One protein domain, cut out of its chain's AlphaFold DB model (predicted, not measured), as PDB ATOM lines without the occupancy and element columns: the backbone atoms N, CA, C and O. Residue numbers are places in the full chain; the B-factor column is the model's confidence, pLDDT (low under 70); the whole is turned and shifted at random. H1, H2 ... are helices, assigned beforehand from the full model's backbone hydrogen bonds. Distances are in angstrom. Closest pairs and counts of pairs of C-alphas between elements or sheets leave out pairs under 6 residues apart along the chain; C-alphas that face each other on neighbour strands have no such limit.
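What this domain is: This is residues 48 to 94 of the 99 residues of the protein "HNH endonuclease" of Bacteroides stercoris (UniProt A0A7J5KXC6). A small cluster of three short helices, in which H3 is set crosswise to the other two, its beginning at H2 and its last residue, Ile 92, at H1. Residues 48 to 56, a stretch before H1 with no named element, reach away from the helices at one end of the longest axis, and the turn around Gly 70 makes the other end. The printed part has 47 residues with three named helices, in the order H1, H2, H3, and no named strand; the class is all helix. It is compact, with a radius of gyration of the C-alphas of 9.8 A, and elongated, spanning 31 by 16 by 16 A.

Where its parts are: Find C-alpha 57 at (140.635, 177.780, 165.128); from there H1, the longest helix, residues 57 to 68, runs 16.7 A to C-alpha 68 at (139.306, 185.998, 179.583). H2 is residues 74 to 80, 9.9 A long. H3, residues 85 to 92, is 10.6 A long and ends at C-alpha 92, at (145.738, 182.358, 175.184).

How they stand to each other: Begin at H1 and look at Arg 64: its C-alpha is 5.3 A from that of Ile 92, the closest pair of H1 and H3, which touch and stand about perpendicular at 88 degrees. At the beginning of H3, the C-alphas of Ala 78 and Arg 85, 5.1 A apart, are the closest of H2 and H3, which touch and are about perpendicular at 74 degrees. H1 and H2 are close but not clearly touching; their closest C-alphas, those of Ile 63 and Leu 77, are 6.8 A apart. They run opposite ways at a steep tilt of 46 degrees. In H1, H2 and H3 every O i to N i+4 pair is within hydrogen-bond range.

The domain as a whole: The two C-alphas farthest apart, those of Val 51 and Gly 70, are 30.9 A apart. The printed part has no cut, and the links H1 to H2 and H2 to H3 are tight. The mean pLDDT of the printed part is 94.5, and no printed residue is under 70.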
ATOM      1  N   GLU A  48     144.573 175.076 162.738       89.00
ATOM      2  CA  GLU A  48     143.837 173.841 162.428       89.00
ATOM      3  C   GLU A  48     144.328 173.099 161.175       89.00
ATOM      4  O   GLU A  48     144.001 171.934 160.989       89.00
ATOM      5  N   LYS A  49     145.130 173.749 160.321       86.31
ATOM      6  CA  LYS A  49     145.719 173.130 159.122       86.31
ATOM      7  C   LYS A  49     147.058 172.450 159.397       86.31
ATOM      8  O   LYS A  49     147.640 171.837 158.505       86.31
ATOM      9  N   SER A  50     147.578 172.585 160.614       88.50
ATOM     10  CA  SER A  50     148.772 171.859 161.021       88.50
ATOM     11  C   SER A  50     148.469 170.364 161.093       88.50
ATOM     12  O   SER A  50     147.450 169.966 161.644       88.50
ATOM     13  N   VAL A  51     149.387 169.519 160.621       86.25
ATOM     14  CA  VAL A  51     149.241 168.049 160.687       86.25
ATOM     15  C   VAL A  51     149.074 167.519 162.115       86.25
ATOM     16  O   VAL A  51     148.482 166.470 162.331       86.25
ATOM     17  N   ASN A  52     149.572 168.269 163.100       87.06
ATOM     18  CA  ASN A  52     149.477 167.943 164.521       87.06
ATOM     19  C   ASN A  52     148.365 168.735 165.235       87.06
ATOM     20  O   ASN A  52     148.360 168.819 166.470       87.06
ATOM     21  N   ALA A  53     147.466 169.381 164.487       91.38
ATOM     22  CA  ALA A  53     146.351 170.117 165.059       91.38
ATOM     23  C   ALA A  53     145.410 169.161 165.798       91.38
ATOM     24  O   ALA A  53     144.932 168.172 165.250       91.38
ATOM     25  N   LYS A  54     145.146 169.475 167.065       92.81
ATOM     26  CA  LYS A  54     144.158 168.772 167.901       92.81
ATOM     27  C   LYS A  54     142.873 169.570 168.085       92.81
ATOM     28  O   LYS A  54     141.921 169.057 168.657       92.81
ATOM     29  N   LEU A  55     142.886 170.835 167.675       94.31
ATOM     30  CA  LEU A  55     141.802 171.787 167.863       94.31
ATOM     31  C   LEU A  55     141.534 172.519 166.551       94.31
ATOM     32  O   LEU A  55     142.411 172.616 165.694       94.31
ATOM     33  N   THR A  56     140.335 173.065 166.421       93.69
ATOM     34  CA  THR A  56     139.995 174.020 165.361       93.69
ATOM     35  C   THR A  56     140.370 175.442 165.777       93.69
ATOM     36  O   THR A  56     140.562 175.734 166.964       93.69
ATOM     37  N   ASN A  57     140.439 176.362 164.813       92.19
ATOM     38  CA  ASN A  57     140.635 177.780 165.128       92.19
ATOM     39  C   ASN A  57     139.459 178.334 165.959       92.19
ATOM     40  O   ASN A  57     139.679 179.133 166.867       92.19
ATOM     41  N   GLY A  58     138.233 177.844 165.730       94.25
ATOM     42  CA  GLY A  58     137.055 178.206 166.527       94.25
ATOM     43  C   GLY A  58     137.137 177.737 167.984       94.25
ATOM     44  O   GLY A  58     136.860 178.510 168.895       94.25
ATOM     45  N   GLN A  59     137.607 176.509 168.229       95.56
ATOM     46  CA  GLN A  59     137.838 176.012 169.594       95.56
ATOM     47  C   GLN A  59     138.940 176.800 170.312       95.56
ATOM     48  O   GLN A  59     138.850 177.055 171.513       95.56
ATOM     49  N   ALA A  60     139.988 177.199 169.589       95.56
ATOM     50  CA  ALA A  60     141.022 178.060 170.145       95.56
ATOM     51  C   ALA A  60     140.470 179.440 170.540       95.56
ATOM     52  O   ALA A  60     140.849 179.960 171.589       95.56
ATOM     53  N   GLU A  61     139.552 180.002 169.753       95.31
ATOM     54  CA  GLU A  61     138.867 181.253 170.088       95.31
ATOM     55  C   GLU A  61     137.958 181.099 171.311       95.31
ATOM     56  O   GLU A  61     138.023 181.891 172.248       95.31
ATOM     57  N   GLU A  62     137.197 180.010 171.386       95.75
ATOM     58  CA  GLU A  62     136.373 179.703 172.554       95.75
ATOM     59  C   GLU A  62     137.211 179.571 173.837       95.75
ATOM     60  O   GLU A  62     136.826 180.068 174.898       95.75
ATOM     61  N   ILE A  63     138.392 178.949 173.747       96.31
ATOM     62  CA  ILE A  63     139.362 178.877 174.848       96.31
ATOM     63  C   ILE A  63     139.790 180.278 175.301       96.31
ATOM     64  O   ILE A  63     139.879 180.514 176.509       96.31
ATOM     65  N   ARG A  64     140.055 181.203 174.368       96.25
ATOM     66  CA  ARG A  64     140.431 182.588 174.698       96.25
ATOM     67  C   ARG A  64     139.299 183.290 175.435       96.25
ATOM     68  O   ARG A  64     139.539 183.794 176.530       96.25
ATOM     69  N   VAL A  65     138.083 183.233 174.889       96.31
ATOM     70  CA  VAL A  65     136.889 183.878 175.455       96.31
ATOM     71  C   VAL A  65     136.569 183.346 176.853       96.31
ATOM     72  O   VAL A  65     136.397 184.130 177.785       96.31
ATOM     73  N   ARG A  66     136.532 182.018 177.036       96.00
ATOM     74  CA  ARG A  66     136.214 181.395 178.336       96.00
ATOM     75  C   ARG A  66     137.267 181.670 179.407       96.00
ATOM     76  O   ARG A  66     136.943 181.713 180.592       96.00
ATOM     77  N   TYR A  67     138.533 181.808 179.012       96.25
ATOM     78  CA  TYR A  67     139.594 182.169 179.947       96.25
ATOM     79  C   TYR A  67     139.535 183.656 180.315       96.25
ATOM     80  O   TYR A  67     139.626 183.991 181.494       96.25
ATOM     81  N   SER A  68     139.354 184.551 179.336       95.12
ATOM     82  CA  SER A  68     139.306 185.998 179.583       95.12
ATOM     83  C   SER A  68     138.081 186.425 180.391       95.12
ATOM     84  O   SER A  68     138.162 187.383 181.151       95.12
ATOM     85  N   SER A  69     136.962 185.705 180.265       93.81
ATOM     86  CA  SER A  69     135.747 185.919 181.064       93.81
ATOM     87  C   SER A  69     135.847 185.382 182.499       93.81
ATOM     88  O   SER A  69     134.913 185.553 183.280       93.81
ATOM     89  N   GLY A  70     136.941 184.696 182.855       92.50
ATOM     90  CA  GLY A  70     137.117 184.066 184.167       92.50
ATOM     91  C   GLY A  70     136.255 182.817 184.395       92.50
ATOM     92  O   GLY A  70     136.283 182.251 185.485       92.50
ATOM     93  N   GLN A  71     135.516 182.350 183.382       89.56
ATOM     94  CA  GLN A  71     134.620 181.190 183.477       89.56
ATOM     95  C   GLN A  71     135.367 179.861 183.630       89.56
ATOM     96  O   GLN A  71     134.801 178.882 184.120       89.56
ATOM     97  N   ALA A  72     136.622 179.792 183.183       92.75
ATOM     98  CA  ALA A  72     137.402 178.567 183.226       92.75
ATOM     99  C   ALA A  72     138.892 178.824 183.482       92.75
ATOM    100  O   ALA A  72     139.490 179.778 182.988       92.75
ATOM    101  N   SER A  73     139.522 177.901 184.209       96.12
ATOM    102  CA  SER A  73     140.977 177.873 184.366       96.12
ATOM    103  C   SER A  73     141.647 177.213 183.155       96.12
ATOM    104  O   SER A  73     141.045 176.407 182.444       96.12
ATOM    105  N   GLN A  74     142.947 177.453 182.961       97.25
ATOM    106  CA  GLN A  74     143.703 176.757 181.909       97.25
ATOM    107  C   GLN A  74     143.667 175.229 182.074       97.25
ATOM    108  O   GLN A  74     143.686 174.507 181.082       97.25
ATOM    109  N   ASN A  75     143.611 174.731 183.315       97.31
ATOM    110  CA  ASN A  75     143.571 173.297 183.605       97.31
ATOM    111  C   ASN A  75     142.214 172.672 183.269       97.31
ATOM    112  O   ASN A  75     142.177 171.558 182.752       97.31
ATOM    113  N   SER A  76     141.107 173.366 183.550       96.81
ATOM    114  CA  SER A  76     139.776 172.862 183.199       96.81
ATOM    115  C   SER A  76     139.577 172.850 181.685       96.81
ATOM    116  O   SER A  76     139.123 171.843 181.151       96.81
ATOM    117  N   LEU A  77     140.023 173.897 180.981       96.62
ATOM    118  CA  LEU A  77     140.009 173.947 179.514       96.62
ATOM    119  C   LEU A  77     140.889 172.847 178.905       96.62
ATOM    120  O   LEU A  77     140.464 172.148 177.994       96.62
ATOM    121  N   ALA A  78     142.092 172.633 179.438       97.38
ATOM    122  CA  ALA A  78     142.988 171.577 178.971       97.38
ATOM    123  C   ALA A  78     142.328 170.191 179.038       97.38
ATOM    124  O   ALA A  78     142.341 169.451 178.054       97.38
ATOM    125  N   LYS A  79     141.689 169.876 180.172       97.00
ATOM    126  CA  LYS A  79     140.934 168.629 180.352       97.00
ATOM    127  C   LYS A  79     139.743 168.539 179.397       97.00
ATOM    128  O   LYS A  79     139.585 167.513 178.748       97.00
ATOM    129  N   GLN A  80     138.951 169.607 179.285       96.44
ATOM    130  CA  GLN A  80     137.767 169.659 178.420       96.44
ATOM    131  C   GLN A  80     138.112 169.376 176.951       96.44
ATOM    132  O   GLN A  80     137.394 168.645 176.279       96.44
ATOM    133  N   TYR A  81     139.215 169.942 176.466       95.69
ATOM    134  CA  TYR A  81     139.628 169.849 175.067       95.69
ATOM    135  C   TYR A  81     140.655 168.737 174.795       95.69
ATOM    136  O   TYR A  81     141.160 168.634 173.679       95.69
ATOM    137  N   GLY A  82     141.007 167.917 175.792       96.31
ATOM    138  CA  GLY A  82     141.967 166.819 175.620       96.31
ATOM    139  C   GLY A  82     143.380 167.273 175.221       96.31
ATOM    140  O   GLY A  82     144.113 166.544 174.547       96.31
ATOM    141  N   VAL A  83     143.780 168.485 175.615       96.31
ATOM    142  CA  VAL A  83     145.099 169.061 175.313       96.31
ATOM    143  C   VAL A  83     145.885 169.344 176.588       96.31
ATOM    144  O   VAL A  83     145.349 169.379 177.689       96.31
ATOM    145  N   SER A  84     147.189 169.578 176.455       96.69
ATOM    146  CA  SER A  84     148.003 169.986 177.599       96.69
ATOM    147  C   SER A  84     147.688 171.422 178.031       96.69
ATOM    148  O   SER A  84     147.382 172.288 177.205       96.69
ATOM    149  N   ARG A  85     147.865 171.725 179.322       97.25
ATOM    150  CA  ARG A  85     147.766 173.098 179.853       97.25
ATOM    151  C   ARG A  85     148.690 174.070 179.108       97.25
ATOM    152  O   ARG A  85     148.338 175.222 178.876       97.25
ATOM    153  N   GLN A  86     149.868 173.606 178.693       97.00
ATOM    154  CA  GLN A  86     150.822 174.378 177.896       97.00
ATOM    155  C   GLN A  86     150.238 174.766 176.531       97.00
ATOM    156  O   GLN A  86     150.465 175.884 176.074       97.00
ATOM    157  N   THR A  87     149.460 173.877 175.903       95.69
ATOM    158  CA  THR A  87     148.759 174.175 174.645       95.69
ATOM    159  C   THR A  87     147.733 175.284 174.853       95.69
ATOM    160  O   THR A  87     147.748 176.261 174.110       95.69
ATOM    161  N   VAL A  88     146.930 175.201 175.919       97.00
ATOM    162  CA  VAL A  88     145.975 176.257 176.302       97.00
ATOM    163  C   VAL A  88     146.688 177.589 176.562       97.00
ATOM    164  O   VAL A  88     146.306 178.617 176.014       97.00
ATOM    165  N   SER A  89     147.793 177.581 177.312       97.25
ATOM    166  CA  SER A  89     148.606 178.783 177.553       97.25
ATOM    167  C   SER A  89     149.186 179.387 176.268       97.25
ATOM    168  O   SER A  89     149.328 180.606 176.166       97.25
ATOM    169  N   ALA A  90     149.566 178.563 175.290       96.00
ATOM    170  CA  ALA A  90     150.041 179.042 173.996       96.00
ATOM    171  C   ALA A  90     148.905 179.648 173.156       96.00
ATOM    172  O   ALA A  90     149.128 180.654 172.492       96.00
ATOM    173  N   ILE A  91     147.697 179.080 173.222       95.62
ATOM    174  CA  ILE A  91     146.495 179.620 172.566       95.62
ATOM    175  C   ILE A  91     146.120 180.990 173.142       95.62
ATOM    176  O   ILE A  91     145.936 181.937 172.379       95.62
ATOM    177  N   ILE A  92     146.078 181.110 174.475       95.69
ATOM    178  CA  ILE A  92     145.738 182.358 175.184       95.69
ATOM    179  C   ILE A  92     146.746 183.471 174.873       95.69
ATOM    180  O   ILE A  92     146.373 184.626 174.725       95.69
ATOM    181  N   ARG A  93     148.035 183.130 174.745       95.44
ATOM    182  CA  ARG A  93     149.100 184.090 174.401       95.44
ATOM    183  C   ARG A  93     149.237 184.342 172.899       95.44
ATOM    184  O   ARG A  93     150.271 184.862 172.494       95.44
ATOM    185  N   TYR A  94     148.270 183.908 172.086       93.19
ATOM    186  CA  TYR A  94     148.315 184.033 170.627       93.19
ATOM    187  C   TYR A  94     149.649 183.549 170.044       93.19
ATOM    188  O   TYR A  94     150.277 184.221 169.241       93.19
TER     189      TYR A  94